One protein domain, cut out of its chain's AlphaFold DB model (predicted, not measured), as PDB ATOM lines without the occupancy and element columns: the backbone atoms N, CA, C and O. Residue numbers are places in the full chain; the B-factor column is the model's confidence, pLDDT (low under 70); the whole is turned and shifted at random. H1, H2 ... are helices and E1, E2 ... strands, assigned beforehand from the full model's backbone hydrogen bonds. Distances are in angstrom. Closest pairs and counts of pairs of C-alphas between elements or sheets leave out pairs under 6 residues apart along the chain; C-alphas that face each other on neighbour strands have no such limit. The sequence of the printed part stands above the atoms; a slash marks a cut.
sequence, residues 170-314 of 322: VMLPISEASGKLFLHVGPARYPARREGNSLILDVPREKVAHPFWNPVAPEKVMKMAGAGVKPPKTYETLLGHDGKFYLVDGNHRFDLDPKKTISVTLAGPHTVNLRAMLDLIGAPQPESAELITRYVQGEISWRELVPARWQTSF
ATOM      1  N   VAL A 170     143.240 122.780 137.761       62.34
ATOM      2  CA  VAL A 170     142.153 123.741 137.579       62.34
ATOM      3  C   VAL A 170     140.835 122.982 137.576       62.34
ATOM      4  O   VAL A 170     140.548 122.230 136.643       62.34
ATOM      5  N   MET A 171     140.025 123.185 138.617       69.56
ATOM      6  CA  MET A 171     138.640 122.708 138.648       69.56
ATOM      7  C   MET A 171     137.837 123.391 137.543       69.56
ATOM      8  O   MET A 171     137.756 124.623 137.480       69.56
ATOM      9  N   LEU A 172     137.211 122.590 136.687       72.50
ATOM     10  CA  LEU A 172     136.402 123.117 135.600       72.50
ATOM     11  C   LEU A 172     135.021 123.543 136.110       72.50
ATOM     12  O   LEU A 172     134.371 122.783 136.836       72.50
ATOM     13  N   PRO A 173     134.525 124.732 135.725       79.19
ATOM     14  CA  PRO A 173     133.179 125.135 136.084       79.19
ATOM     15  C   PRO A 173     132.156 124.207 135.428       79.19
ATOM     16  O   PRO A 173     132.212 123.929 134.228       79.19
ATOM     17  N   ILE A 174     131.175 123.780 136.215       85.50
ATOM     18  CA  ILE A 174     130.011 123.037 135.742       85.50
ATOM     19  C   ILE A 174     128.782 123.877 136.071       85.50
ATOM     20  O   ILE A 174     128.657 124.377 137.188       85.50
ATOM     21  N   SER A 175     127.876 124.047 135.110       88.12
ATOM     22  CA  SER A 175     126.604 124.731 135.345       88.12
ATOM     23  C   SER A 175     125.418 123.901 134.888       88.12
ATOM     24  O   SER A 175     125.532 123.044 134.011       88.12
ATOM     25  N   GLU A 176     124.258 124.194 135.462       90.25
ATOM     26  CA  GLU A 176     122.986 123.617 135.056       90.25
ATOM     27  C   GLU A 176     122.070 124.724 134.531       90.25
ATOM     28  O   GLU A 176     121.975 125.799 135.120       90.25
ATOM     29  N   ALA A 177     121.431 124.496 133.384       85.06
ATOM     30  CA  ALA A 177     120.427 125.410 132.850       85.06
ATOM     31  C   ALA A 177     119.353 124.627 132.100       85.06
ATOM     32  O   ALA A 177     119.674 123.793 131.254       85.06
ATOM     33  N   SER A 178     118.080 124.933 132.369       85.00
ATOM     34  CA  SER A 178     116.932 124.262 131.733       85.00
ATOM     35  C   SER A 178     116.990 122.726 131.846       85.00
ATOM     36  O   SER A 178     116.713 122.021 130.878       85.00
ATOM     37  N   GLY A 179     117.429 122.206 133.002       84.81
ATOM     38  CA  GLY A 179     117.563 120.765 133.266       84.81
ATOM     39  C   GLY A 179     118.692 120.061 132.503       84.81
ATOM     40  O   GLY A 179     118.720 118.834 132.436       84.81
ATOM     41  N   LYS A 180     119.613 120.813 131.887       87.75
ATOM     42  CA  LYS A 180     120.798 120.281 131.203       87.75
ATOM     43  C   LYS A 180     122.064 120.701 131.939       87.75
ATOM     44  O   LYS A 180     122.203 121.865 132.317       87.75
ATOM     45  N   LEU A 181     122.993 119.760 132.085       91.06
ATOM     46  CA  LEU A 181     124.311 119.980 132.669       91.06
ATOM     47  C   LEU A 181     125.306 120.401 131.585       91.06
ATOM     48  O   LEU A 181     125.247 119.918 130.453       91.06
ATOM     49  N   PHE A 182     126.229 121.293 131.928       90.12
ATOM     50  CA  PHE A 182     127.244 121.782 131.009       90.12
ATOM     51  C   PHE A 182     128.599 121.933 131.689       90.12
ATOM     52  O   PHE A 182     128.679 122.484 132.785       90.12
ATOM     53  N   LEU A 183     129.652 121.503 130.998       88.69
ATOM     54  CA  LEU A 183     131.042 121.761 131.360       88.69
ATOM     55  C   LEU A 183     131.538 123.010 130.625       88.69
ATOM     56  O   LEU A 183     131.334 123.133 129.413       88.69
ATOM     57  N   HIS A 184     132.197 123.916 131.340       83.69
ATOM     58  CA  HIS A 184     132.797 125.119 130.763       83.69
ATOM     59  C   HIS A 184     134.301 124.930 130.598       83.69
ATOM     60  O   HIS A 184     134.996 124.568 131.544       83.69
ATOM     61  N   VAL A 185     134.797 125.203 129.395       83.81
ATOM     62  CA  VAL A 185     136.221 125.141 129.051       83.81
ATOM     63  C   VAL A 185     136.585 126.449 128.359       83.81
ATOM     64  O   VAL A 185     136.300 126.647 127.175       83.81
ATOM     65  N   GLY A 186     137.162 127.380 129.120       76.56
ATOM     66  CA  GLY A 186     137.331 128.761 128.670       76.56
ATOM     67  C   GLY A 186     135.969 129.373 128.291       76.56
ATOM     68  O   GLY A 186     135.038 129.290 129.093       76.56
ATOM     69  N   PRO A 187     135.808 129.952 127.085       79.06
ATOM     70  CA  PRO A 187     134.524 130.485 126.624       79.06
ATOM     71  C   PRO A 187     133.563 129.408 126.086       79.06
ATOM     72  O   PRO A 187     132.400 129.705 125.810       79.06
ATOM     73  N   ALA A 188     134.033 128.173 125.877       85.75
ATOM     74  CA  ALA A 188     133.225 127.105 125.300       85.75
ATOM     75  C   ALA A 188     132.378 126.404 126.368       85.75
ATOM     76  O   ALA A 188     132.825 126.169 127.492       85.75
ATOM     77  N   ARG A 189     131.161 126.012 125.981       90.31
ATOM     78  CA  ARG A 189     130.208 125.309 126.839       90.31
ATOM     79  C   ARG A 189     129.796 123.995 126.182       90.31
ATOM     80  O   ARG A 189     129.141 124.010 125.142       90.31
ATOM     81  N   TYR A 190     130.141 122.875 126.807       91.44
ATOM     82  CA  TYR A 190     129.836 121.539 126.298       91.44
ATOM     83  C   TYR A 190     128.668 120.922 127.071       91.44
ATOM     84  O   TYR A 190     128.740 120.851 128.302       91.44
ATOM     85  N   PRO A 191     127.593 120.475 126.395       92.25
ATOM     86  CA  PRO A 191     126.557 119.670 127.029       92.25
ATOM     87  C   PRO A 191     127.173 118.414 127.642       92.25
ATOM     88  O   PRO A 191     127.966 117.728 126.996       92.25
ATOM     89  N   ALA A 192     126.806 118.123 128.883       92.75
ATOM     90  CA  ALA A 192     127.339 117.003 129.636       92.75
ATOM     91  C   ALA A 192     126.208 116.162 130.229       92.75
ATOM     92  O   ALA A 192     125.139 116.666 130.579       92.75
ATOM     93  N   ARG A 193     126.465 114.868 130.396       93.12
ATOM     94  CA  ARG A 193     125.651 113.960 131.211       93.12
ATOM     95  C   ARG A 193     126.542 113.282 132.244       93.12
ATOM     96  O   ARG A 193     127.664 112.905 131.922       93.12
ATOM     97  N   ARG A 194     126.059 113.142 133.480       88.88
ATOM     98  CA  ARG A 194     126.781 112.405 134.528       88.88
ATOM     99  C   ARG A 194     126.593 110.905 134.337       88.88
ATOM    100  O   ARG A 194     125.473 110.447 134.124       88.88
ATOM    101  N   GLU A 195     127.681 110.163 134.470       84.50
ATOM    102  CA  GLU A 195     127.689 108.707 134.589       84.50
ATOM    103  C   GLU A 195     128.641 108.337 135.734       84.50
ATOM    104  O   GLU A 195     129.861 108.385 135.595       84.50
ATOM    105  N   GLY A 196     128.078 108.054 136.914       84.62
ATOM    106  CA  GLY A 196     128.859 107.885 138.142       84.62
ATOM    107  C   GLY A 196     129.688 109.133 138.472       84.62
ATOM    108  O   GLY A 196     129.153 110.241 138.539       84.62
ATOM    109  N   ASN A 197     130.999 108.944 138.644       81.69
ATOM    110  CA  ASN A 197     131.964 110.025 138.883       81.69
ATOM    111  C   ASN A 197     132.493 110.669 137.591       81.69
ATOM    112  O   ASN A 197     133.416 111.474 137.654       81.69
ATOM    113  N   SER A 198     131.943 110.323 136.427       85.62
ATOM    114  CA  SER A 198     132.414 110.791 135.123       85.62
ATOM    115  C   SER A 198     131.388 111.702 134.446       85.62
ATOM    116  O   SER A 198     130.185 111.636 134.715       85.62
ATOM    117  N   LEU A 199     131.863 112.541 133.526       87.62
ATOM    118  CA  LEU A 199     131.026 113.273 132.580       87.62
ATOM    119  C   LEU A 199     131.186 112.677 131.194       87.62
ATOM    120  O   LEU A 199     132.301 112.403 130.763       87.62
ATOM    121  N   ILE A 200     130.079 112.542 130.477       94.62
ATOM    122  CA  ILE A 200     130.093 112.243 129.049       94.62
ATOM    123  C   ILE A 200     129.665 113.497 128.313       94.62
ATOM    124  O   ILE A 200     128.620 114.073 128.629       94.62
ATOM    125  N   LEU A 201     130.476 113.908 127.350       95.25
ATOM    126  CA  LEU A 201     130.296 115.133 126.587       95.25
ATOM    127  C   LEU A 201     130.294 114.812 125.101       95.25
ATOM    128  O   LEU A 201     131.076 113.979 124.652       95.25
ATOM    129  N   ASP A 202     129.462 115.509 124.342       94.50
ATOM    130  CA  ASP A 202     129.519 115.484 122.884       94.50
ATOM    131  C   ASP A 202     130.320 116.699 122.413       94.50
ATOM    132  O   ASP A 202     129.879 117.843 122.552       94.50
ATOM    133  N   VAL A 203     131.522 116.453 121.893       94.94
ATOM    134  CA  VAL A 203     132.482 117.505 121.532       94.94
ATOM    135  C   VAL A 203     132.775 117.489 120.029       94.94
ATOM    136  O   VAL A 203     132.723 116.425 119.406       94.94
ATOM    137  N   PRO A 204     133.077 118.641 119.407       95.50
ATOM    138  CA  PRO A 204     133.510 118.674 118.014       95.50
ATOM    139  C   PRO A 204     134.783 117.848 117.804       95.50
ATOM    140  O   PRO A 204     135.684 117.867 118.646       95.50
ATOM    141  N   ARG A 205     134.875 117.128 116.681       93.94
ATOM    142  CA  ARG A 205     136.004 116.234 116.373       93.94
ATOM    143  C   ARG A 205     137.351 116.958 116.447       93.94
ATOM    144  O   ARG A 205     138.310 116.394 116.952       93.94
ATOM    145  N   GLU A 206     137.419 118.209 116.002       92.88
ATOM    146  CA  GLU A 206     138.626 119.041 116.017       92.88
ATOM    147  C   GLU A 206     139.118 119.416 117.425       92.88
ATOM    148  O   GLU A 206     140.240 119.901 117.585       92.88
ATOM    149  N   LYS A 207     138.288 119.207 118.454       93.69
ATOM    150  CA  LYS A 207     138.663 119.379 119.860       93.69
ATOM    151  C   LYS A 207     139.241 118.112 120.477       93.69
ATOM    152  O   LYS A 207     139.727 118.187 121.601       93.69
ATOM    153  N   VAL A 208     139.215 116.980 119.777       92.75
ATOM    154  CA  VAL A 208     139.808 115.723 120.240       92.75
ATOM    155  C   VAL A 208     141.205 115.572 119.639       92.75
ATOM    156  O   VAL A 208     141.411 115.841 118.456       92.75
ATOM    157  N   ALA A 209     142.174 115.166 120.455       88.19
ATOM    158  CA  ALA A 209     143.569 115.025 120.055       88.19
ATOM    159  C   ALA A 209     144.179 113.709 120.550       88.19
ATOM    160  O   ALA A 209     143.714 113.097 121.515       88.19
ATOM    161  N   HIS A 210     145.258 113.292 119.893       78.69
ATOM    162  CA  HIS A 210     146.115 112.220 120.383       78.69
ATOM    163  C   HIS A 210     147.232 112.810 121.247       78.69
ATOM    164  O   HIS A 210     147.763 113.870 120.898       78.69
ATOM    165  N   PRO A 211     147.596 112.158 122.361       72.75
ATOM    166  CA  PRO A 211     148.742 112.581 123.148       72.75
ATOM    167  C   PRO A 211     150.050 112.344 122.388       72.75
ATOM    168  O   PRO A 211     150.168 111.397 121.608       72.75
ATOM    169  N   PHE A 212     151.056 113.173 122.663       65.19
ATOM    170  CA  PHE A 212     152.376 113.098 122.037       65.19
ATOM    171  C   PHE A 212     153.046 111.732 122.227       65.19
ATOM    172  O   PHE A 212     153.608 111.179 121.284       65.19
ATOM    173  N   TRP A 213     152.933 111.156 123.424       56.84
ATOM    174  CA  TRP A 213     153.486 109.841 123.761       56.84
ATOM    175  C   TRP A 213     152.755 108.670 123.083       56.84
ATOM    176  O   TRP A 213     153.185 107.522 123.203       56.84
ATOM    177  N   ASN A 214     151.662 108.926 122.354       62.75
ATOM    178  CA  ASN A 214     150.915 107.903 121.622       62.75
ATOM    179  C   ASN A 214     150.492 108.380 120.228       62.75
ATOM    180  O   ASN A 214     149.301 108.598 119.967       62.75
ATOM    181  N   PRO A 215     151.460 108.548 119.314       67.12
ATOM    182  CA  PRO A 215     151.161 109.020 117.977       67.12
ATOM    183  C   PRO A 215     150.246 108.044 117.226       67.12
ATOM    184  O   PRO A 215     150.217 106.827 117.459       67.12
ATOM    185  N   VAL A 216     149.494 108.589 116.272       74.38
ATOM    186  CA  VAL A 216     148.703 107.786 115.341       74.38
ATOM    187  C   VAL A 216     149.653 107.041 114.410       74.38
ATOM    188  O   VAL A 216     150.382 107.665 113.646       74.38
ATOM    189  N   ALA A 217     149.640 105.707 114.461       80.25
ATOM    190  CA  ALA A 217     150.431 104.860 113.570       80.25
ATOM    191  C   ALA A 217     149.605 104.488 112.321       80.25
ATOM    192  O   ALA A 217     148.669 103.684 112.452       80.25
ATOM    193  N   PRO A 218     149.916 105.018 111.119       82.31
ATOM    194  CA  PRO A 218     149.103 104.803 109.919       82.31
ATOM    195  C   PRO A 218     148.917 103.321 109.569       82.31
ATOM    196  O   PRO A 218     147.820 102.896 109.208       82.31
ATOM    197  N   GLU A 219     149.951 102.500 109.747       84.75
ATOM    198  CA  GLU A 219     149.912 101.064 109.456       84.75
ATOM    199  C   GLU A 219     148.933 100.335 110.382       84.75
ATOM    200  O   GLU A 219     148.250  99.393 109.971       84.75
ATOM    201  N   LYS A 220     148.841 100.771 111.644       84.56
ATOM    202  CA  LYS A 220     147.898 100.217 112.621       84.56
ATOM    203  C   LYS A 220     146.464 100.603 112.264       84.56
ATOM    204  O   LYS A 220     145.587  99.742 112.316       84.56
ATOM    205  N   VAL A 221     146.242 101.847 111.835       86.25
ATOM    206  CA  VAL A 221     144.933 102.328 111.362       86.25
ATOM    207  C   VAL A 221     144.473 101.525 110.140       86.25
ATOM    208  O   VAL A 221     143.352 101.021 110.134       86.25
ATOM    209  N   MET A 222     145.349 101.303 109.152       86.50
ATOM    210  CA  MET A 222     145.030 100.488 107.969       86.50
ATOM    211  C   MET A 222     144.681  99.039 108.334       86.50
ATOM    212  O   MET A 222     143.699  98.497 107.829       86.50
ATOM    213  N   LYS A 223     145.441  98.413 109.245       89.50
ATOM    214  CA  LYS A 223     145.140  97.057 109.737       89.50
ATOM    215  C   LYS A 223     143.789  96.994 110.450       89.50
ATOM    216  O   LYS A 223     143.030  96.054 110.226       89.50
ATOM    217  N   MET A 224     143.470  97.989 111.279       87.31
ATOM    218  CA  MET A 224     142.177  98.078 111.966       87.31
ATOM    219  C   MET A 224     141.018  98.268 110.982       87.31
ATOM    220  O   MET A 224     139.993  97.601 111.122       87.31
ATOM    221  N   ALA A 225     141.196  99.122 109.970       88.75
ATOM    222  CA  ALA A 225     140.216  99.328 108.909       88.75
ATOM    223  C   ALA A 225     139.971  98.036 108.113       88.75
ATOM    224  O   ALA A 225     138.822  97.633 107.942       88.75
ATOM    225  N   GLY A 226     141.041  97.344 107.700       90.25
ATOM    226  CA  GLY A 226     140.954  96.065 106.986       90.25
ATOM    227  C   GLY A 226     140.304  94.946 107.807       90.25
ATOM    228  O   GLY A 226     139.619  94.094 107.252       90.25
ATOM    229  N   ALA A 227     140.456  94.982 109.134       90.25
ATOM    230  CA  ALA A 227     139.792  94.067 110.060       90.25
ATOM    231  C   ALA A 227     138.346  94.477 110.417       90.25
ATOM    232  O   ALA A 227     137.697  93.795 111.209       90.25
ATOM    233  N   GLY A 228     137.831  95.588 109.875       88.69
ATOM    234  CA  GLY A 228     136.469  96.060 110.138       88.69
ATOM    235  C   GLY A 228     136.226  96.498 111.587       88.69
ATOM    236  O   GLY A 228     135.095  96.417 112.077       88.69
ATOM    237  N   VAL A 229     137.272  96.940 112.297       86.81
ATOM    238  CA  VAL A 229     137.160  97.395 113.688       86.81
ATOM    239  C   VAL A 229     136.272  98.633 113.757       86.81
ATOM    240  O   VAL A 229     136.483  99.610 113.041       86.81
ATOM    241  N   LYS A 230     135.285  98.611 114.656       86.81
ATOM    242  CA  LYS A 230     134.353  99.727 114.837       86.81
ATOM    243  C   LYS A 230     134.827 100.691 115.935       86.81
ATOM    244  O   LYS A 230     135.320 100.228 116.970       86.81
ATOM    245  N   PRO A 231     134.628 102.009 115.746       89.88
ATOM    246  CA  PRO A 231     134.724 103.001 116.810       89.88
ATOM    247  C   PRO A 231     133.905 102.620 118.053       89.88
ATOM    248  O   PRO A 231     132.797 102.083 117.907       89.88
ATOM    249  N   PRO A 232     134.403 102.889 119.274       89.94
ATOM    250  CA  PRO A 232     133.601 102.747 120.483       89.94
ATOM    251  C   PRO A 232     132.446 103.764 120.516       89.94
ATOM    252  O   PRO A 232     132.381 104.706 119.726       89.94
ATOM    253  N   LYS A 233     131.510 103.576 121.456       91.31
ATOM    254  CA  LYS A 233     130.421 104.544 121.681       91.31
ATOM    255  C   LYS A 233     130.933 105.856 122.280       91.31
ATOM    256  O   LYS A 233     130.422 106.909 121.923       91.31
ATOM    257  N   THR A 234     131.904 105.765 123.184       91.75
ATOM    258  CA  THR A 234     132.557 106.891 123.855       91.75
ATOM    259  C   THR A 234     134.063 106.659 123.896       91.75
ATOM    260  O   THR A 234     134.517 105.512 123.896       91.75
ATOM    261  N   TYR A 235     134.830 107.743 123.926       89.81
ATOM    262  CA  TYR A 235     136.285 107.714 124.061       89.81
ATOM    263  C   TYR A 235     136.703 108.231 125.432       89.81
ATOM    264  O   TYR A 235     136.221 109.274 125.861       89.81
ATOM    265  N   GLU A 236     137.606 107.537 126.116       87.62
ATOM    266  CA  GLU A 236     138.159 108.023 127.380       87.62
ATOM    267  C   GLU A 236     139.167 109.141 127.126       87.62
ATOM    268  O   GLU A 236     140.050 109.020 126.272       87.62
ATOM    269  N   THR A 237     139.019 110.246 127.860       86.06
ATOM    270  CA  THR A 237     139.813 111.455 127.631       86.06
ATOM    271  C   THR A 237     140.289 112.128 128.910       86.06
ATOM    272  O   THR A 237     139.637 112.058 129.952       86.06
ATOM    273  N   LEU A 238     141.409 112.840 128.790       82.69
ATOM    274  CA  LEU A 238     141.836 113.897 129.704       82.69
ATOM    275  C   LEU A 238     141.649 115.249 129.017       82.69
ATOM    276  O   LEU A 238     141.903 115.374 127.820       82.69
ATOM    277  N   LEU A 239     141.224 116.271 129.758       83.62
ATOM    278  CA  LEU A 239     141.188 117.631 129.229       83.62
ATOM    279  C   LEU A 239     142.553 118.299 129.440       83.62
ATOM    280  O   LEU A 239     143.092 118.252 130.544       83.62
ATOM    281  N   GLY A 240     143.096 118.914 128.390       82.38
ATOM    282  CA  GLY A 240     144.319 119.712 128.439       82.38
ATOM    283  C   GLY A 240     144.064 121.190 128.746       82.38
ATOM    284  O   GLY A 240     142.951 121.701 128.587       82.38
ATOM    285  N   HIS A 241     145.116 121.915 129.141       79.56
ATOM    286  CA  HIS A 241     145.049 123.372 129.352       79.56
ATOM    287  C   HIS A 241     144.873 124.166 128.046       79.56
ATOM    288  O   HIS A 241     144.582 125.357 128.091       79.56
ATOM    289  N   ASP A 242     144.991 123.534 126.877       81.12
ATOM    290  CA  ASP A 242     144.617 124.092 125.566       81.12
ATOM    291  C   ASP A 242     143.112 123.974 125.256       81.12
ATOM    292  O   ASP A 242     142.643 124.431 124.209       81.12
ATOM    293  N   GLY A 243     142.344 123.338 126.146       85.31
ATOM    294  CA  GLY A 243     140.927 123.056 125.951       85.31
ATOM    295  C   GLY A 243     140.638 121.936 124.946       85.31
ATOM    296  O   GLY A 243     139.509 121.869 124.444       85.31
ATOM    297  N   LYS A 244     141.622 121.080 124.630       89.94
ATOM    298  CA  LYS A 244     141.428 119.849 123.849       89.94
ATOM    299  C   LYS A 244     141.246 118.628 124.748       89.94
ATOM    300  O   LYS A 244     141.761 118.569 125.861       89.94
ATOM    301  N   PHE A 245     140.530 117.634 124.233       90.44
ATOM    302  CA  PHE A 245     140.280 116.345 124.870       90.44
ATOM    303  C   PHE A 245     141.245 115.302 124.304       90.44
ATOM    304  O   PHE A 245     141.137 114.908 123.144       90.44
ATOM    305  N   TYR A 246     142.199 114.864 125.115       84.31
ATOM    306  CA  TYR A 246     143.245 113.931 124.719       84.31
ATOM    307  C   TYR A 246     142.863 112.492 125.039       84.31
ATOM    308  O   TYR A 246     142.491 112.190 126.171       84.31
ATOM    309  N   LEU A 247     142.990 111.600 124.059       82.81
ATOM    310  CA  LEU A 247     142.656 110.178 124.189       82.81
ATOM    311  C   LEU A 247     143.658 109.445 125.105       82.81
ATOM    312  O   LEU A 247     144.846 109.393 124.794       82.81
ATOM    313  N   VAL A 248     143.190 108.848 126.206       71.62
ATOM    314  CA  VAL A 248     144.062 108.235 127.242       71.62
ATOM    315  C   VAL A 248     144.515 106.818 126.876       71.62
ATOM    316  O   VAL A 248     145.558 106.359 127.327       71.62
ATOM    317  N   ASP A 249     143.770 106.119 126.022       64.25
ATOM    318  CA  ASP A 249     144.012 104.714 125.670       64.25
ATOM    319  C   ASP A 249     144.624 104.526 124.271       64.25
ATOM    320  O   ASP A 249     144.624 103.415 123.736       64.25
ATOM    321  N   GLY A 250     145.155 105.587 123.647       59.03
ATOM    322  CA  GLY A 250     145.733 105.466 122.307       59.03
ATOM    323  C   GLY A 250     144.727 104.982 121.284       59.03
ATOM    324  O   GLY A 250     145.014 104.052 120.529       59.03
ATOM    325  N   ASN A 251     143.517 105.534 121.313       73.12
ATOM    326  CA  ASN A 251     142.413 105.019 120.529       73.12
ATOM    327  C   ASN A 251     142.579 105.305 119.028       73.12
ATOM    328  O   ASN A 251     141.912 106.171 118.477       73.12
ATOM    329  N   HIS A 252     143.420 104.537 118.332       80.31
ATOM    330  CA  HIS A 252     143.609 104.610 116.872       80.31
ATOM    331  C   HIS A 252     142.303 104.390 116.082       80.31
ATOM    332  O   HIS A 252     142.229 104.693 114.897       80.31
ATOM    333  N   ARG A 253     141.240 103.883 116.729       84.62
ATOM    334  CA  ARG A 253     139.898 103.774 116.129       84.62
ATOM    335  C   ARG A 253     139.250 105.145 115.912       84.62
ATOM    336  O   ARG A 253     138.347 105.243 115.089       84.62
ATOM    337  N   PHE A 254     139.709 106.184 116.612       89.06
ATOM    338  CA  PHE A 254     139.252 107.561 116.430       89.06
ATOM    339  C   PHE A 254     139.480 108.063 115.001       89.06
ATOM    340  O   PHE A 254     138.620 108.749 114.439       89.06
ATOM    341  N   ASP A 255     140.594 107.677 114.378       89.06
ATOM    342  CA  ASP A 255     140.911 108.017 112.985       89.06
ATOM    343  C   ASP A 255     139.942 107.379 111.984       89.06
ATOM    344  O   ASP A 255     139.744 107.899 110.889       89.06
ATOM    345  N   LEU A 256     139.294 106.281 112.378       89.94
ATOM    346  CA  LEU A 256     138.282 105.592 111.580       89.94
ATOM    347  C   LEU A 256     136.866 106.134 111.820       89.94
ATOM    348  O   LEU A 256     135.938 105.712 111.133       89.94
ATOM    349  N   ASP A 257     136.670 107.023 112.797       92.31
ATOM    350  CA  ASP A 257     135.355 107.563 113.140       92.31
ATOM    351  C   ASP A 257     135.002 108.765 112.240       92.31
ATOM    352  O   ASP A 257     135.604 109.830 112.376       92.31
ATOM    353  N   PRO A 258     134.019 108.656 111.325       91.50
ATOM    354  CA  PRO A 258     133.697 109.738 110.395       91.50
ATOM    355  C   PRO A 258     132.829 110.841 111.025       91.50
ATOM    356  O   PRO A 258     132.460 111.802 110.343       91.50
ATOM    357  N   LYS A 259     132.423 110.705 112.294       93.31
ATOM    358  CA  LYS A 259     131.501 111.652 112.925       93.31
ATOM    359  C   LYS A 259     132.166 113.011 113.145       93.31
ATOM    360  O   LYS A 259     133.302 113.111 113.600       93.31
ATOM    361  N   LYS A 260     131.398 114.076 112.895       94.19
ATOM    362  CA  LYS A 260     131.785 115.465 113.214       94.19
ATOM    363  C   LYS A 260     131.779 115.755 114.714       94.19
ATOM    364  O   LYS A 260     132.499 116.638 115.165       94.19
ATOM    365  N   THR A 261     130.974 115.009 115.463       95.50
ATOM    366  CA  THR A 261     130.841 115.126 116.914       95.50
ATOM    367  C   THR A 261     131.180 113.789 117.545       95.50
ATOM    368  O   THR A 261     130.698 112.747 117.097       95.50
ATOM    369  N   ILE A 262     132.012 113.832 118.575       95.38
ATOM    370  CA  ILE A 262     132.601 112.671 119.223       95.38
ATOM    371  C   ILE A 262     132.184 112.692 120.685       95.38
ATOM    372  O   ILE A 262     132.364 113.693 121.376       95.38
ATOM    373  N   SER A 263     131.614 111.586 121.151       94.94
ATOM    374  CA  SER A 263     131.269 111.437 122.559       94.94
ATOM    375  C   SER A 263     132.520 111.045 123.342       94.94
ATOM    376  O   SER A 263     133.143 110.019 123.058       94.94
ATOM    377  N   VAL A 264     132.884 111.846 124.334       93.75
ATOM    378  CA  VAL A 264     134.058 111.632 125.184       93.75
ATOM    379  C   VAL A 264     133.645 111.475 126.637       93.75
ATOM    380  O   VAL A 264     132.686 112.100 127.084       93.75
ATOM    381  N   THR A 265     134.373 110.647 127.374       91.81
ATOM    382  CA  THR A 265     134.231 110.466 128.813       91.81
ATOM    383  C   THR A 265     135.388 111.172 129.512       91.81
ATOM    384  O   THR A 265     136.553 110.911 129.210       91.81
ATOM    385  N   LEU A 266     135.059 112.055 130.453       84.44
ATOM    386  CA  LEU A 266     135.991 112.750 131.332       84.44
ATOM    387  C   LEU A 266     135.790 112.250 132.765       84.44
ATOM    388  O   LEU A 266     134.732 112.471 133.365       84.44
ATOM    389  N   ALA A 267     136.799 111.585 133.321       75.56
ATOM    390  CA  ALA A 267     136.755 111.087 134.692       75.56
ATOM    391  C   ALA A 267     136.757 112.236 135.723       75.56
ATOM    392  O   ALA A 267     137.291 113.324 135.487       75.56
ATOM    393  N   GLY A 268     136.123 112.008 136.873       66.50
ATOM    394  CA  GLY A 268     136.210 112.884 138.044       66.50
ATOM    395  C   GLY A 268     137.627 112.876 138.631       66.50
ATOM    396  O   GLY A 268     138.284 111.838 138.552       66.50
ATOM    397  N   PRO A 269     138.112 113.983 139.226       58.94
ATOM    398  CA  PRO A 269     137.375 115.178 139.667       58.94
ATOM    399  C   PRO A 269     137.120 116.286 138.614       58.94
ATOM    400  O   PRO A 269     136.745 117.391 138.992       58.94
ATOM    401  N   HIS A 270     137.238 116.013 137.306       71.88
ATOM    402  CA  HIS A 270     137.069 117.010 136.222       71.88
ATOM    403  C   HIS A 270     138.003 118.219 136.382       71.88
ATOM    404  O   HIS A 270     137.615 119.377 136.200       71.88
ATOM    405  N   THR A 271     139.241 117.921 136.752       64.94
ATOM    406  CA  THR A 271     140.345 118.867 136.843       64.94
ATOM    407  C   THR A 271     141.168 118.840 135.561       64.94
ATOM    408  O   THR A 271     141.215 117.836 134.845       64.94
ATOM    409  N   VAL A 272     141.836 119.952 135.272       65.88
ATOM    410  CA  VAL A 272     142.924 120.003 134.290       65.88
ATOM    411  C   VAL A 272     144.231 120.084 135.056       65.88
ATOM    412  O   VAL A 272     144.455 121.062 135.762       65.88
ATOM    413  N   ASN A 273     145.087 119.077 134.914       69.69
ATOM    414  CA  ASN A 273     146.374 119.011 135.597       69.69
ATOM    415  C   ASN A 273     147.496 119.526 134.673       69.69
ATOM    416  O   ASN A 273     147.647 119.055 133.543       69.69
ATOM    417  N   LEU A 274     148.284 120.504 135.143       71.00
ATOM    418  CA  LEU A 274     149.374 121.106 134.359       71.00
ATOM    419  C   LEU A 274     150.433 120.084 133.930       71.00
ATOM    420  O   LEU A 274     150.857 120.081 132.777       71.00
ATOM    421  N   ARG A 275     150.830 119.182 134.823       70.00
ATOM    422  CA  ARG A 275     151.793 118.132 134.497       70.00
ATOM    423  C   ARG A 275     151.243 117.175 133.447       70.00
ATOM    424  O   ARG A 275     151.953 116.872 132.490       70.00
ATOM    425  N   ALA A 276     149.989 116.743 133.604       70.38
ATOM    426  CA  ALA A 276     149.329 115.912 132.604       70.38
ATOM    427  C   ALA A 276     149.343 116.615 131.243       70.38
ATOM    428  O   ALA A 276     149.677 115.993 130.245       70.38
ATOM    429  N   MET A 277     149.087 117.926 131.199       76.94
ATOM    430  CA  MET A 277     149.178 118.694 129.958       76.94
ATOM    431  C   MET A 277     150.573 118.664 129.322       76.94
ATOM    432  O   MET A 277     150.672 118.469 128.114       76.94
ATOM    433  N   LEU A 278     151.641 118.829 130.106       72.56
ATOM    434  CA  LEU A 278     153.009 118.759 129.583       72.56
ATOM    435  C   LEU A 278     153.305 117.394 128.954       72.56
ATOM    436  O   LEU A 278     153.836 117.343 127.844       72.56
ATOM    437  N   ASP A 279     152.875 116.307 129.600       69.69
ATOM    438  CA  ASP A 279     153.003 114.958 129.043       69.69
ATOM    439  C   ASP A 279     152.165 114.811 127.754       69.69
ATOM    440  O   ASP A 279     152.646 114.288 126.748       69.69
ATOM    441  N   LEU A 280     150.930 115.328 127.733       69.88
ATOM    442  CA  LEU A 280     150.031 115.270 126.574       69.88
ATOM    443  C   LEU A 280     150.607 115.960 125.327       69.88
ATOM    444  O   LEU A 280     150.416 115.450 124.223       69.88
ATOM    445  N   ILE A 281     151.326 117.076 125.485       66.75
ATOM    446  CA  ILE A 281     151.929 117.823 124.363       66.75
ATOM    447  C   ILE A 281     153.392 117.459 124.086       66.75
ATOM    448  O   ILE A 281     153.968 117.970 123.128       66.75
ATOM    449  N   GLY A 282     154.003 116.592 124.900       62.66
ATOM    450  CA  GLY A 282     155.418 116.235 124.767       62.66
ATOM    451  C   GLY A 282     156.378 117.346 125.188       62.66
ATOM    452  O   GLY A 282     157.518 117.404 124.718       62.66
ATOM    453  N   ALA A 283     155.924 118.260 126.044       65.69
ATOM    454  CA  ALA A 283     156.784 119.280 126.618       65.69
ATOM    455  C   ALA A 283     157.663 118.668 127.725       65.69
ATOM    456  O   ALA A 283     157.218 117.772 128.445       65.69
ATOM    457  N   PRO A 284     158.913 119.145 127.887       65.44
ATOM    458  CA  PRO A 284     159.723 118.744 129.026       65.44
ATOM    459  C   PRO A 284     159.037 119.183 130.324       65.44
ATOM    460  O   PRO A 284     158.423 120.250 130.383       65.44
ATOM    461  N   GLN A 285     159.159 118.355 131.358       68.31
ATOM    462  CA  GLN A 285     158.757 118.735 132.709       68.31
ATOM    463  C   GLN A 285     159.722 119.808 133.249       68.31
ATOM    464  O   GLN A 285     160.856 119.887 132.766       68.31
ATOM    465  N   PRO A 286     159.307 120.643 134.217       67.12
ATOM    466  CA  PRO A 286     160.186 121.653 134.800       67.12
ATOM    467  C   PRO A 286     161.469 121.032 135.368       67.12
ATOM    468  O   PRO A 286     161.419 119.990 136.025       67.12
ATOM    469  N   GLU A 287     162.608 121.686 135.127       60.59
ATOM    470  CA  GLU A 287     163.944 121.144 135.426       60.59
ATOM    471  C   GLU A 287     164.304 121.166 136.922       60.59
ATOM    472  O   GLU A 287     165.236 120.473 137.330       60.59
ATOM    473  N   SER A 288     163.583 121.934 137.751       63.31
ATOM    474  CA  SER A 288     163.876 122.054 139.182       63.31
ATOM    475  C   SER A 288     162.647 121.915 140.079       63.31
ATOM    476  O   SER A 288     161.571 122.454 139.808       63.31
ATOM    477  N   ALA A 289     162.864 121.239 141.209       57.12
ATOM    478  CA  ALA A 289     161.942 121.156 142.338       57.12
ATOM    479  C   ALA A 289     161.503 122.542 142.844       57.12
ATOM    480  O   ALA A 289     160.357 122.752 143.241       57.12
ATOM    481  N   GLU A 290     162.420 123.510 142.798       67.75
ATOM    482  CA  GLU A 290     162.196 124.884 143.243       67.75
ATOM    483  C   GLU A 290     161.152 125.595 142.378       67.75
ATOM    484  O   GLU A 290     160.205 126.167 142.912       67.75
ATOM    485  N   LEU A 291     161.262 125.510 141.049       69.25
ATOM    486  CA  LEU A 291     160.275 126.097 140.141       69.25
ATOM    487  C   LEU A 291     158.889 125.487 140.362       69.25
ATOM    488  O   LEU A 291     157.894 126.208 140.415       69.25
ATOM    489  N   ILE A 292     158.825 124.171 140.558       62.62
ATOM    490  CA  ILE A 292     157.576 123.474 140.875       62.62
ATOM    491  C   ILE A 292     156.991 124.003 142.178       62.62
ATOM    492  O   ILE A 292     155.824 124.376 142.202       62.62
ATOM    493  N   THR A 293     157.800 124.085 143.235       64.81
ATOM    494  CA  THR A 293     157.378 124.552 144.562       64.81
ATOM    495  C   THR A 293     156.821 125.968 144.491       64.81
ATOM    496  O   THR A 293     155.704 126.210 144.945       64.81
ATOM    497  N   ARG A 294     157.545 126.875 143.828       70.75
ATOM    498  CA  ARG A 294     157.117 128.260 143.607       70.75
ATOM    499  C   ARG A 294     155.807 128.329 142.821       70.75
ATOM    500  O   ARG A 294     154.936 129.126 143.147       70.75
ATOM    501  N   TYR A 295     155.621 127.470 141.818       72.00
ATOM    502  CA  TYR A 295     154.357 127.392 141.081       72.00
ATOM    503  C   TYR A 295     153.209 126.853 141.945       72.00
ATOM    504  O   TYR A 295     152.119 127.421 141.931       72.00
ATOM    505  N   VAL A 296     153.443 125.790 142.724       62.72
ATOM    506  CA  VAL A 296     152.448 125.212 143.647       62.72
ATOM    507  C   VAL A 296     152.005 126.247 144.684       62.72
ATOM    508  O   VAL A 296     150.827 126.311 145.025       62.72
ATOM    509  N   GLN A 297     152.939 127.074 145.154       66.88
ATOM    510  CA  GLN A 297     152.700 128.170 146.094       66.88
ATOM    511  C   GLN A 297     152.078 129.416 145.437       66.88
ATOM    512  O   GLN A 297     151.759 130.375 146.133       66.88
ATOM    513  N   GLY A 298     151.886 129.411 144.112       66.12
ATOM    514  CA  GLY A 298     151.319 130.533 143.362       66.12
ATOM    515  C   GLY A 298     152.271 131.717 143.167       66.12
ATOM    516  O   GLY A 298     151.835 132.778 142.728       66.12
ATOM    517  N   GLU A 299     153.561 131.559 143.471       77.56
ATOM    518  CA  GLU A 299     154.577 132.612 143.341       77.56
ATOM    519  C   GLU A 299     154.989 132.873 141.889       77.56
ATOM    520  O   GLU A 299     155.472 133.960 141.571       77.56
ATOM    521  N   ILE A 300     154.828 131.874 141.017       75.00
ATOM    522  CA  ILE A 300     155.092 131.980 139.580       75.00
ATOM    523  C   ILE A 300     153.929 131.414 138.770       75.00
ATOM    524  O   ILE A 300     153.197 130.526 139.211       75.00
ATOM    525  N   SER A 301     153.772 131.908 137.546       75.44
ATOM    526  CA  SER A 301     152.777 131.398 136.598       75.44
ATOM    527  C   SER A 301     153.292 130.171 135.833       75.44
ATOM    528  O   SER A 301     154.496 129.938 135.732       75.44
ATOM    529  N   TRP A 302     152.400 129.409 135.183       73.38
ATOM    530  CA  TRP A 302     152.847 128.310 134.309       73.38
ATOM    531  C   TRP A 302     153.725 128.803 133.145       73.38
ATOM    532  O   TRP A 302     154.522 128.032 132.621       73.38
ATOM    533  N   ARG A 303     153.626 130.083 132.742       77.56
ATOM    534  CA  ARG A 303     154.463 130.658 131.670       77.56
ATOM    535  C   ARG A 303     155.943 130.647 132.043       77.56
ATOM    536  O   ARG A 303     156.788 130.540 131.164       77.56
ATOM    537  N   GLU A 304     156.241 130.730 133.334       79.25
ATOM    538  CA  GLU A 304     157.601 130.670 133.868       79.25
ATOM    539  C   GLU A 304     158.082 129.224 134.048       79.25
ATOM    540  O   GLU A 304     159.283 128.974 134.032       79.25
ATOM    541  N   LEU A 305     157.156 128.262 134.154       73.06
ATOM    542  CA  LEU A 305     157.473 126.832 134.175       73.06
ATOM    543  C   LEU A 305     157.790 126.255 132.792       73.06
ATOM    544  O   LEU A 305     158.481 125.242 132.693       73.06
ATOM    545  N   VAL A 306     157.235 126.843 131.730       73.25
ATOM    546  CA  VAL A 306     157.191 126.220 130.405       73.25
ATOM    547  C   VAL A 306     157.982 127.040 129.377       73.25
ATOM    548  O   VAL A 306     157.706 128.230 129.201       73.25
ATOM    549  N   PRO A 307     158.915 126.420 128.619       72.25
ATOM    550  CA  PRO A 307     159.660 127.107 127.568       72.25
ATOM    551  C   PRO A 307     158.752 127.795 126.542       72.25
ATOM    552  O   PRO A 307     157.725 127.239 126.146       72.25
ATOM    553  N   ALA A 308     159.183 128.953 126.027       76.69
ATOM    554  CA  ALA A 308     158.394 129.824 125.143       76.69
ATOM    555  C   ALA A 308     157.684 129.090 123.988       76.69
ATOM    556  O   ALA A 308     156.517 129.354 123.707       76.69
ATOM    557  N   ARG A 309     158.352 128.110 123.360       75.69
ATOM    558  CA  ARG A 309     157.795 127.334 122.236       75.69
ATOM    559  C   ARG A 309     156.510 126.562 122.565       75.69
ATOM    560  O   ARG A 309     155.750 126.260 121.655       75.69
ATOM    561  N   TRP A 310     156.283 126.228 123.835       71.69
ATOM    562  CA  TRP A 310     155.138 125.435 124.287       71.69
ATOM    563  C   TRP A 310     154.027 126.293 124.895       71.69
ATOM    564  O   TRP A 310     152.926 125.795 125.115       71.69
ATOM    565  N   GLN A 311     154.268 127.588 125.124       76.69
ATOM    566  CA  GLN A 311     153.303 128.459 125.795       76.69
ATOM    567  C   GLN A 311     152.021 128.686 124.982       76.69
ATOM    568  O   GLN A 311     150.952 128.877 125.550       76.69
ATOM    569  N   THR A 312     152.092 128.592 123.653       74.44
ATOM    570  CA  THR A 312     150.922 128.667 122.760       74.44
ATOM    571  C   THR A 312     149.960 127.487 122.915       74.44
ATOM    572  O   THR A 312     148.833 127.550 122.428       74.44
ATOM    573  N   SER A 313     150.382 126.423 123.602       71.81
ATOM    574  CA  SER A 313     149.565 125.243 123.905       71.81
ATOM    575  C   SER A 313     148.781 125.393 125.213       71.81
ATOM    576  O   SER A 313     148.300 124.409 125.752       71.81
ATOM    577  N   PHE A 314     148.647 126.604 125.753       71.69
ATOM    578  CA  PHE A 314     147.901 126.871 126.980       71.69
ATOM    579  C   PHE A 314     146.896 127.994 126.719       71.69
ATOM    580  O   PHE A 314     147.264 129.103 126.342       71.69
TER     581      PHE A 314
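AT A GLANCE: This is residues 170 to 314 of the 322 residues of an uncharacterized protein of Proteobacteria bacterium (UniProt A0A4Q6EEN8). A strongly twisted, curled sheet of seven strands runs through the domain, with the hairpin of E1 and E2 at one edge and the short strand E6 at the other. Two helices, H1 and H2, pack on each other off one side of the sheet, and on another side H3, H4, H5 and H6 form a loose string of short helices, of which H3 grazes the sheet near E5 and E6. The printed part has 145 residues with six named helices and eight named strands, in the order E1 E2 E3 E4 H1 E5 E6 H2 E7 E8 H3 H4 H5 H6; the sheet, E1 E2 E3 E4 E7 E5 E6, is mixed, and the class is mixed, helices and strands. The whole is compact, with a radius of gyration of the C-alphas of 16.9 A, yet flat in outline, spanning 51 by 45 by 24 A.

HOW THE PARTS SIT: The sheet runs, strand beside strand, E1 (residues 174 to 177), E2 (180 to 185), E3 (188 to 195), E4 (198 to 204), E7 (261 to 267), E5 (235 to 239) and E6 (245 to 247); from edge to edge the way across it turns by 87 degrees. E1 to E4 form a meander, each strand the antiparallel neighbour of the one before, made of three hairpins. N 175 and O 182 are 2.9 A apart between E1 and E2, N 192 and O 181 2.8 A between E2 and E3, and N 200 and O 193 2.8 A between E3 and E4, each within hydrogen-bond range. The pairing of E3 is staggered: residues 188 to 192 pair with E2 and residues 192 to 195 with E4. E4 and E7 are antiparallel, with N 264 and O 201 at 2.8 A. E7 and E5 are parallel, at 67 degrees between their directions, with N 265 and O 235 at 2.8 A. E5 and E6 form an antiparallel hairpin, with N 246 and O 238 at 2.8 A. E8, residues 271 to 273, pairs with no named strand, but residues 170 to 171 pair antiparallel with its residues 271 to 272. H3, residues 274 to 281, only grazes the sheet with its residues 276 to 281; the closest C-alphas of E6 and H3 are those of Tyr 246 and Leu 280, 7.2 A apart. H4, residues 289 to 296, and H5, residues 302 to 305, touch, the closest C-alphas being those of Leu 291 and Leu 305, 6.6 A apart. H6, residues 308 to 311, is close to H5 but not clearly touching, with the C-alphas of Arg 303 and Gln 311 the closest at 6.4 A. H1, residues 218 to 226, touches H2, residues 252 to 256, closest at the C-alphas of Val 221 and His 252, 6.1 A; H1 is not on the sheet, and H2 only just not, with 4 pairs of C-alphas within 10 A. Every O i to N i+4 pair is within hydrogen-bond range in H1, H3 and H4; H2 has 0 of 1 but 2 of 2 O i to N i+3 pairs, and H5 and H6 are too short for an O i to N i+4 pair.

IN THESE COORDINATES: E1 begins at C-alpha 174, (130.011, 123.037, 135.742). E3, the longest strand, measures 21.3 A from first to last C-alpha, E7 19.2 A, E4 18.9 A and E2 16.3 A. H1, the longest helix, measures 12.3 A and begins at C-alpha 218, (149.103, 104.803, 109.919). H6 ends at C-alpha 311, (153.303, 128.459, 125.795).

THE WHOLE: The two C-alphas farthest apart are those of Gly 226 and Glu 299, 53.3 A. The printed part has no cut, and its one long link joins E4 to H1 with 13 residues, 205 to 217. The mean pLDDT of the printed part is 80.1; 31 residues are under 70, among them residues 279 to 293.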